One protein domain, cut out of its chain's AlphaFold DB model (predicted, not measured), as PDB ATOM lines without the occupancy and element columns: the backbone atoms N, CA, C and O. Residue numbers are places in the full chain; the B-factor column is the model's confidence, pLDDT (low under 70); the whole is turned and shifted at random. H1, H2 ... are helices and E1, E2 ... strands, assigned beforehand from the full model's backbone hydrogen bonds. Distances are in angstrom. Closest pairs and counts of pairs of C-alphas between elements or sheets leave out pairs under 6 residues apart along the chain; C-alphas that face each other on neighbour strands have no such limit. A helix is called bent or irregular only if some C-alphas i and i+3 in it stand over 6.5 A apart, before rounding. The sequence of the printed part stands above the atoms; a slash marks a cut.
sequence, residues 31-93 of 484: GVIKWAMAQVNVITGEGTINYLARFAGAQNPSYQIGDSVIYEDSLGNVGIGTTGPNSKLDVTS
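What this domain is: This is residues 31 to 93 of the 484 residues of the protein "YapH protein" of Parcubacteria group bacterium Gr01-1014_30 (UniProt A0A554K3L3). A two-stranded hairpin of E1 and E2 makes the middle of a long, flat shape; at one end the far part of the bent strand E2 joins the short strands E3 and E4, and at the other end the small helix H1 sits off the sheet on a long link. The four strands make one sheet, curled like part of a barrel. The printed part has 63 residues, with H1, E1, E2, E3 and E4 in that order along it; the sheet order is E1, E2, E3, E4, mixed. The class is mixed, helices and strands, with under half of the residues in named elements. The whole is loose, with a radius of gyration of the C-alphas of 15.0 A and spans of 44 by 23 by 12 A.

Where its parts are: H1, residues 31 to 36, begins at C-alpha 31 (-54.515, -8.807, -23.738). E1 is residues 51 to 56, 13.0 A long. E2, residues 64 to 72, is 21.3 A long and bends by 74 degrees at residue 69. E3 is residues 78 to 80, and E4, residues 89 to 91, ends at C-alpha 91 (-18.496, -6.744, -9.474).

How they stand to each other: H1 is not on the sheet, and its O i to N i+4 pairs are within hydrogen-bond range. E1, E2 and E3 form a meander, each strand the antiparallel neighbour of the one before. In the hairpin E1 and E2, N 54 and O 66 are 2.8 A apart. In the hairpin E2 and E3, N 79 and O 71 are 2.7 A apart. E3 and E4 are parallel at 13 degrees, with N 80 and O 90 at 2.8 A.

The domain as a whole: The farthest C-alphas, Val 32 and Ser 87, are 44.8 A apart. The printed part has no cut; H1 to E1 is a long link of 14 residues. The pLDDT is under 70 in residues 31 to 46 and 56 to 63.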
ATOM      1  N   GLY A  31     -53.689  -8.093 -24.725       52.56
ATOM      2  CA  GLY A  31     -54.515  -8.807 -23.738       52.56
ATOM      3  C   GLY A  31     -54.900 -10.226 -24.176       52.56
ATOM      4  O   GLY A  31     -54.748 -11.180 -23.419       52.56
ATOM      5  N   VAL A  32     -55.352 -10.375 -25.425       52.56
ATOM      6  CA  VAL A  32     -55.859 -11.650 -25.969       52.56
ATOM      7  C   VAL A  32     -54.713 -12.563 -26.412       52.56
ATOM      8  O   VAL A  32     -54.757 -13.771 -26.188       52.56
ATOM      9  N   ILE A  33     -53.643 -11.978 -26.960       53.88
ATOM     10  CA  ILE A  33     -52.420 -12.703 -27.319       53.88
ATOM     11  C   ILE A  33     -51.696 -13.184 -26.052       53.88
ATOM     12  O   ILE A  33     -51.327 -14.351 -25.989       53.88
ATOM     13  N   LYS A  34     -51.596 -12.369 -24.989       52.06
ATOM     14  CA  LYS A  34     -51.027 -12.831 -23.707       52.06
ATOM     15  C   LYS A  34     -51.846 -13.950 -23.059       52.06
ATOM     16  O   LYS A  34     -51.258 -14.819 -22.432       52.06
ATOM     17  N   TRP A  35     -53.173 -13.965 -23.221       50.00
ATOM     18  CA  TRP A  35     -54.028 -15.018 -22.659       50.00
ATOM     19  C   TRP A  35     -53.949 -16.335 -23.453       50.00
ATOM     20  O   TRP A  35     -53.874 -17.405 -22.853       50.00
ATOM     21  N   ALA A  36     -53.857 -16.274 -24.788       51.75
ATOM     22  CA  ALA A  36     -53.637 -17.449 -25.641       51.75
ATOM     23  C   ALA A  36     -52.204 -18.016 -25.529       51.75
ATOM     24  O   ALA A  36     -52.006 -19.229 -25.548       51.75
ATOM     25  N   MET A  37     -51.203 -17.147 -25.355       51.69
ATOM     26  CA  MET A  37     -49.795 -17.520 -25.161       51.69
ATOM     27  C   MET A  37     -49.458 -17.939 -23.726       51.69
ATOM     28  O   MET A  37     -48.349 -18.391 -23.490       51.69
ATOM     29  N   ALA A  38     -50.380 -17.804 -22.769       52.59
ATOM     30  CA  ALA A  38     -50.208 -18.344 -21.418       52.59
ATOM     31  C   ALA A  38     -50.579 -19.839 -21.322       52.59
ATOM     32  O   ALA A  38     -50.190 -20.498 -20.362       52.59
ATOM     33  N   GLN A  39     -51.325 -20.385 -22.298       53.94
ATOM     34  CA  GLN A  39     -51.698 -21.812 -22.355       53.94
ATOM     35  C   GLN A  39     -50.765 -22.674 -23.221       53.94
ATOM     36  O   GLN A  39     -50.741 -23.894 -23.077       53.94
ATOM     37  N   VAL A  40     -49.982 -22.056 -24.101       55.56
ATOM     38  CA  VAL A  40     -48.840 -22.679 -24.782       55.56
ATOM     39  C   VAL A  40     -47.618 -22.150 -24.050       55.56
ATOM     40  O   VAL A  40     -47.564 -20.953 -23.851       55.56
ATOM     41  N   ASN A  41     -46.667 -22.975 -23.616       62.19
ATOM     42  CA  ASN A  41     -45.471 -22.561 -22.858       62.19
ATOM     43  C   ASN A  41     -44.535 -21.603 -23.647       62.19
ATOM     44  O   ASN A  41     -43.391 -21.947 -23.945       62.19
ATOM     45  N   VAL A  42     -45.017 -20.427 -24.055       64.94
ATOM     46  CA  VAL A  42     -44.316 -19.445 -24.876       64.94
ATOM     47  C   VAL A  42     -43.724 -18.389 -23.958       64.94
ATOM     48  O   VAL A  42     -44.386 -17.863 -23.069       64.94
ATOM     49  N   ILE A  43     -42.451 -18.084 -24.185       66.12
ATOM     50  CA  ILE A  43     -41.729 -17.030 -23.480       66.12
ATOM     51  C   ILE A  43     -42.401 -15.676 -23.774       66.12
ATOM     52  O   ILE A  43     -42.604 -15.315 -24.931       66.12
ATOM     53  N   THR A  44     -42.738 -14.924 -22.728       66.06
ATOM     54  CA  THR A  44     -43.353 -13.586 -22.770       66.06
ATOM     55  C   THR A  44     -42.468 -12.565 -22.033       66.06
ATOM     56  O   THR A  44     -41.606 -12.955 -21.254       66.06
ATOM     57  N   GLY A  45     -42.640 -11.257 -22.258       69.19
ATOM     58  CA  GLY A  45     -41.868 -10.192 -21.581       69.19
ATOM     59  C   GLY A  45     -40.948  -9.394 -22.514       69.19
ATOM     60  O   GLY A  45     -40.716  -9.792 -23.652       69.19
ATOM     61  N   GLU A  46     -40.454  -8.255 -22.028       69.88
ATOM     62  CA  GLU A  46     -39.516  -7.355 -22.717       69.88
ATOM     63  C   GLU A  46     -38.284  -7.163 -21.814       69.88
ATOM     64  O   GLU A  46     -38.422  -7.170 -20.592       69.88
ATOM     65  N   GLY A  47     -37.083  -7.056 -22.388       71.44
ATOM     66  CA  GLY A  47     -35.861  -6.794 -21.614       71.44
ATOM     67  C   GLY A  47     -35.688  -5.305 -21.308       71.44
ATOM     68  O   GLY A  47     -36.151  -4.459 -22.076       71.44
ATOM     69  N   THR A  48     -34.987  -4.974 -20.224       84.44
ATOM     70  CA  THR A  48     -34.613  -3.587 -19.922       84.44
ATOM     71  C   THR A  48     -33.333  -3.200 -20.666       84.44
ATOM     72  O   THR A  48     -32.388  -3.986 -20.760       84.44
ATOM     73  N   ILE A  49     -33.280  -1.968 -21.190       83.62
ATOM     74  CA  ILE A  49     -32.070  -1.398 -21.808       83.62
ATOM     75  C   ILE A  49     -30.885  -1.555 -20.847       83.62
ATOM     76  O   ILE A  49     -31.043  -1.375 -19.641       83.62
ATOM     77  N   ASN A  50     -29.711  -1.868 -21.400       89.56
ATOM     78  CA  ASN A  50     -28.443  -2.067 -20.692       89.56
ATOM     79  C   ASN A  50     -28.337  -3.332 -19.828       89.56
ATOM     80  O   ASN A  50     -27.246  -3.622 -19.344       89.56
ATOM     81  N   TYR A  51     -29.402  -4.117 -19.652       91.19
ATOM     82  CA  TYR A  51     -29.322  -5.401 -18.956       91.19
ATOM     83  C   TYR A  51     -29.231  -6.566 -19.933       91.19
ATOM     84  O   TYR A  51     -29.888  -6.596 -20.976       91.19
ATOM     85  N   LEU A  52     -28.460  -7.588 -19.560       88.62
ATOM     86  CA  LEU A  52     -28.541  -8.871 -20.249       88.62
ATOM     87  C   LEU A  52     -29.876  -9.547 -19.902       88.62
ATOM     88  O   LEU A  52     -30.208  -9.702 -18.725       88.62
ATOM     89  N   ALA A  53     -30.624  -9.993 -20.911       85.38
ATOM     90  CA  ALA A  53     -31.881 -10.706 -20.700       85.38
ATOM     91  C   ALA A  53     -31.659 -12.043 -19.967       85.38
ATOM     92  O   ALA A  53     -30.752 -12.815 -20.289       85.38
ATOM     93  N   ARG A  54     -32.524 -12.342 -18.996       82.56
ATOM     94  CA  ARG A  54     -32.546 -13.585 -18.221       82.56
ATOM     95  C   ARG A  54     -33.948 -14.180 -18.262       82.56
ATOM     96  O   ARG A  54     -34.929 -13.486 -18.022       82.56
ATOM     97  N   PHE A  55     -34.055 -15.488 -18.481       74.25
ATOM     98  CA  PHE A  55     -35.314 -16.200 -18.257       74.25
ATOM     99  C   PHE A  55     -35.598 -16.209 -16.749       74.25
ATOM    100  O   PHE A  55     -34.915 -16.886 -15.977       74.25
ATOM    101  N   ALA A  56     -36.533 -15.373 -16.307       63.69
ATOM    102  CA  ALA A  56     -36.854 -15.205 -14.901       63.69
ATOM    103  C   ALA A  56     -37.738 -16.375 -14.445       63.69
ATOM    104  O   ALA A  56     -38.909 -16.441 -14.792       63.69
ATOM    105  N   GLY A  57     -37.170 -17.311 -13.679       57.38
ATOM    106  CA  GLY A  57     -37.912 -18.476 -13.184       57.38
ATOM    107  C   GLY A  57     -37.013 -19.608 -12.697       57.38
ATOM    108  O   GLY A  57     -37.018 -20.691 -13.264       57.38
ATOM    109  N   ALA A  58     -36.223 -19.380 -11.642       51.66
ATOM    110  CA  ALA A  58     -35.513 -20.474 -10.959       51.66
ATOM    111  C   ALA A  58     -36.426 -21.263  -9.988       51.66
ATOM    112  O   ALA A  58     -36.031 -22.294  -9.443       51.66
ATOM    113  N   GLN A  59     -37.658 -20.792  -9.778       51.31
ATOM    114  CA  GLN A  59     -38.732 -21.465  -9.051       51.31
ATOM    115  C   GLN A  59     -40.058 -21.061  -9.739       51.31
ATOM    116  O   GLN A  59     -40.392 -19.880  -9.733       51.31
ATOM    117  N   ASN A  60     -40.813 -22.019 -10.292       47.31
ATOM    118  CA  ASN A  60     -42.143 -21.882 -10.936       47.31
ATOM    119  C   ASN A  60     -42.218 -21.365 -12.408       47.31
ATOM    120  O   ASN A  60     -41.403 -20.545 -12.822       47.31
ATOM    121  N   PRO A  61     -43.206 -21.844 -13.209       56.50
ATOM    122  CA  PRO A  61     -43.246 -21.899 -14.680       56.50
ATOM    123  C   PRO A  61     -43.664 -20.571 -15.329       56.50
ATOM    124  O   PRO A  61     -44.422 -20.535 -16.297       56.50
ATOM    125  N   SER A  62     -43.211 -19.452 -14.780       58.25
ATOM    126  CA  SER A  62     -43.468 -18.141 -15.359       58.25
ATOM    127  C   SER A  62     -42.479 -17.948 -16.500       58.25
ATOM    128  O   SER A  62     -41.372 -17.480 -16.277       58.25
ATOM    129  N   TYR A  63     -42.843 -18.371 -17.709       66.19
ATOM    130  CA  TYR A  63     -42.091 -18.191 -18.955       66.19
ATOM    131  C   TYR A  63     -41.917 -16.693 -19.289       66.19
ATOM    132  O   TYR A  63     -42.479 -16.198 -20.263       66.19
ATOM    133  N   GLN A  64     -41.199 -15.945 -18.450       71.69
ATOM    134  CA  GLN A  64     -41.036 -14.496 -18.513       71.69
ATOM    135  C   GLN A  64     -39.565 -14.121 -18.716       71.69
ATOM    136  O   GLN A  64     -38.670 -14.678 -18.077       71.69
ATOM    137  N   ILE A  65     -39.308 -13.165 -19.606       76.69
ATOM    138  CA  ILE A  65     -38.015 -12.485 -19.713       76.69
ATOM    139  C   ILE A  65     -37.955 -11.427 -18.611       76.69
ATOM    140  O   ILE A  65     -38.864 -10.611 -18.484       76.69
ATOM    141  N   GLY A  66     -36.890 -11.456 -17.816       80.50
ATOM    142  CA  GLY A  66     -36.535 -10.404 -16.870       80.50
ATOM    143  C   GLY A  66     -35.057 -10.048 -16.986       80.50
ATOM    144  O   GLY A  66     -34.337 -10.585 -17.828       80.50
ATOM    145  N   ASP A  67     -34.586  -9.168 -16.111       85.25
ATOM    146  CA  ASP A  67     -33.209  -8.686 -16.172       85.25
ATOM    147  C   ASP A  67     -32.238  -9.617 -15.429       85.25
ATOM    148  O   ASP A  67     -32.563 -10.232 -14.397       85.25
ATOM    149  N   SER A  68     -31.032  -9.759 -15.982       88.12
ATOM    150  CA  SER A  68     -29.874 -10.334 -15.300       88.12
ATOM    151  C   SER A  68     -29.286  -9.340 -14.293       88.12
ATOM    152  O   SER A  68     -29.639  -8.168 -14.259       88.12
ATOM    153  N   VAL A  69     -28.337  -9.805 -13.484       90.81
ATOM    154  CA  VAL A  69     -27.500  -8.941 -12.633       90.81
ATOM    155  C   VAL A  69     -26.363  -8.269 -13.410       90.81
ATOM    156  O   VAL A  69     -25.606  -7.505 -12.821       90.81
ATOM    157  N   ILE A  70     -26.217  -8.592 -14.698       94.62
ATOM    158  CA  ILE A  70     -25.208  -8.029 -15.597       94.62
ATOM    159  C   ILE A  70     -25.802  -6.801 -16.291       94.62
ATOM    160  O   ILE A  70     -26.810  -6.923 -16.993       94.62
ATOM    161  N   TYR A  71     -25.155  -5.659 -16.100       95.12
ATOM    162  CA  TYR A  71     -25.524  -4.345 -16.613       95.12
ATOM    163  C   TYR A  71     -24.357  -3.753 -17.412       95.12
ATOM    164  O   TYR A  71     -23.219  -3.878 -16.980       95.12
ATOM    165  N   GLU A  72     -24.603  -3.091 -18.537       96.69
ATOM    166  CA  GLU A  72     -23.599  -2.315 -19.276       96.69
ATOM    167  C   GLU A  72     -23.949  -0.822 -19.226       96.69
ATOM    168  O   GLU A  72     -25.045  -0.421 -19.606       96.69
ATOM    169  N   ASP A  73     -23.046   0.029 -18.743       95.00
ATOM    170  CA  ASP A  73     -23.299   1.473 -18.698       95.00
ATOM    171  C   ASP A  73     -23.175   2.145 -20.081       95.00
ATOM    172  O   ASP A  73     -22.754   1.554 -21.076       95.00
ATOM    173  N   SER A  74     -23.495   3.439 -20.153       93.56
ATOM    174  CA  SER A  74     -23.357   4.223 -21.390       93.56
ATOM    175  C   SER A  74     -21.908   4.399 -21.877       93.56
ATOM    176  O   SER A  74     -21.694   4.954 -22.953       93.56
ATOM    177  N   LEU A  75     -20.914   3.993 -21.082       94.62
ATOM    178  CA  LEU A  75     -19.482   4.054 -21.389       94.62
ATOM    179  C   LEU A  75     -18.919   2.672 -21.791       94.62
ATOM    180  O   LEU A  75     -17.707   2.535 -22.013       94.62
ATOM    181  N   GLY A  76     -19.777   1.650 -21.889       94.19
ATOM    182  CA  GLY A  76     -19.406   0.273 -22.211       94.19
ATOM    183  C   GLY A  76     -18.635  -0.423 -21.089       94.19
ATOM    184  O   GLY A  76     -17.661  -1.136 -21.348       94.19
ATOM    185  N   ASN A  77     -18.957  -0.119 -19.835       97.19
ATOM    186  CA  ASN A  77     -18.447  -0.799 -18.648       97.19
ATOM    187  C   ASN A  77     -19.492  -1.789 -18.138       97.19
ATOM    188  O   ASN A  77     -20.666  -1.442 -18.024       97.19
ATOM    189  N   VAL A  78     -19.066  -2.997 -17.776       97.38
ATOM    190  CA  VAL A  78     -19.971  -4.054 -17.315       97.38
ATOM    191  C   VAL A  78     -20.005  -4.096 -15.787       97.38
ATOM    192  O   VAL A  78     -19.000  -4.369 -15.140       97.38
ATOM    193  N   GLY A  79     -21.170  -3.859 -15.199       96.50
ATOM    194  CA  GLY A  79     -21.468  -4.120 -13.798       96.50
ATOM    195  C   GLY A  79     -22.060  -5.518 -13.606       96.50
ATOM    196  O   GLY A  79     -22.945  -5.925 -14.353       96.50
ATOM    197  N   ILE A  80     -21.615  -6.258 -12.593       95.75
ATOM    198  CA  ILE A  80     -22.290  -7.468 -12.106       95.75
ATOM    199  C   ILE A  80     -22.710  -7.204 -10.661       95.75
ATOM    200  O   ILE A  80     -21.866  -7.064  -9.779       95.75
ATOM    201  N   GLY A  81     -24.017  -7.102 -10.421       93.25
ATOM    202  CA  GLY A  81     -24.560  -6.739  -9.105       93.25
ATOM    203  C   GLY A  81     -24.479  -5.241  -8.774       93.25
ATOM    204  O   GLY A  81     -24.816  -4.850  -7.660       93.25
ATOM    205  N   THR A  82     -24.075  -4.400  -9.731       94.19
ATOM    206  CA  THR A  82     -24.095  -2.932  -9.640       94.19
ATOM    207  C   THR A  82     -24.560  -2.324 -10.961       94.19
ATOM    208  O   THR A  82     -24.270  -2.853 -12.032       94.19
ATOM    209  N   THR A  83     -25.272  -1.201 -10.884       94.69
ATOM    210  CA  THR A  83     -25.728  -0.417 -12.045       94.69
ATOM    211  C   THR A  83     -24.882   0.835 -12.277       94.69
ATOM    212  O   THR A  83     -25.172   1.614 -13.179       94.69
ATOM    213  N   GLY A  84     -23.866   1.066 -11.442       95.19
ATOM    214  CA  GLY A  84     -22.917   2.171 -11.573       95.19
ATOM    215  C   GLY A  84     -21.481   1.657 -11.597       95.19
ATOM    216  O   GLY A  84     -20.754   1.927 -10.641       95.19
ATOM    217  N   PRO A  85     -21.082   0.869 -12.615       96.88
ATOM    218  CA  PRO A  85     -19.719   0.359 -12.705       96.88
ATOM    219  C   PRO A  85     -18.715   1.510 -12.864       96.88
ATOM    220  O   PRO A  85     -18.847   2.340 -13.761       96.88
ATOM    221  N   ASN A  86     -17.679   1.552 -12.021       95.94
ATOM    222  CA  ASN A  86     -16.636   2.596 -12.084       95.94
ATOM    223  C   ASN A  86     -15.424   2.204 -12.950       95.94
ATOM    224  O   ASN A  86     -14.469   2.967 -13.093       95.94
ATOM    225  N   SER A  87     -15.429   0.991 -13.501       96.94
ATOM    226  CA  SER A  87     -14.365   0.457 -14.350       96.94
ATOM    227  C   SER A  87     -14.942  -0.546 -15.345       96.94
ATOM    228  O   SER A  87     -16.106  -0.916 -15.235       96.94
ATOM    229  N   LYS A  88     -14.130  -1.017 -16.301       97.44
ATOM    230  CA  LYS A  88     -14.594  -1.894 -17.390       97.44
ATOM    231  C   LYS A  88     -15.349  -3.141 -16.924       97.44
ATOM    232  O   LYS A  88     -16.239  -3.591 -17.640       97.44
ATOM    233  N   LEU A  89     -15.012  -3.667 -15.750       96.50
ATOM    234  CA  LEU A  89     -15.766  -4.707 -15.066       96.50
ATOM    235  C   LEU A  89     -15.824  -4.367 -13.574       96.50
ATOM    236  O   LEU A  89     -14.790  -4.364 -12.911       96.50
ATOM    237  N   ASP A  90     -17.018  -4.109 -13.054       96.06
ATOM    238  CA  ASP A  90     -17.255  -3.822 -11.638       96.06
ATOM    239  C   ASP A  90     -18.196  -4.882 -11.058       96.06
ATOM    240  O   ASP A  90     -19.321  -5.054 -11.528       96.06
ATOM    241  N   VAL A  91     -17.731  -5.643 -10.070       94.94
ATOM    242  CA  VAL A  91     -18.496  -6.744  -9.474       94.94
ATOM    243  C   VAL A  91     -18.748  -6.426  -8.013       94.94
ATOM    244  O   VAL A  91     -17.815  -6.358  -7.215       94.94
ATOM    245  N   THR A  92     -20.017  -6.275  -7.652       93.38
ATOM    246  CA  THR A  92     -20.446  -6.033  -6.274       93.38
ATOM    247  C   THR A  92     -21.237  -7.233  -5.764       93.38
ATOM    248  O   THR A  92     -22.134  -7.737  -6.437       93.38
ATOM    249  N   SER A  93     -20.911  -7.697  -4.557       92.00
ATOM    250  CA  SER A  93     -21.570  -8.831  -3.906       92.00
ATOM    251  C   SER A  93     -21.817  -8.526  -2.432       92.00
ATOM    252  O   SER A  93     -21.026  -7.835  -1.796       92.00
TER     253      SER A  93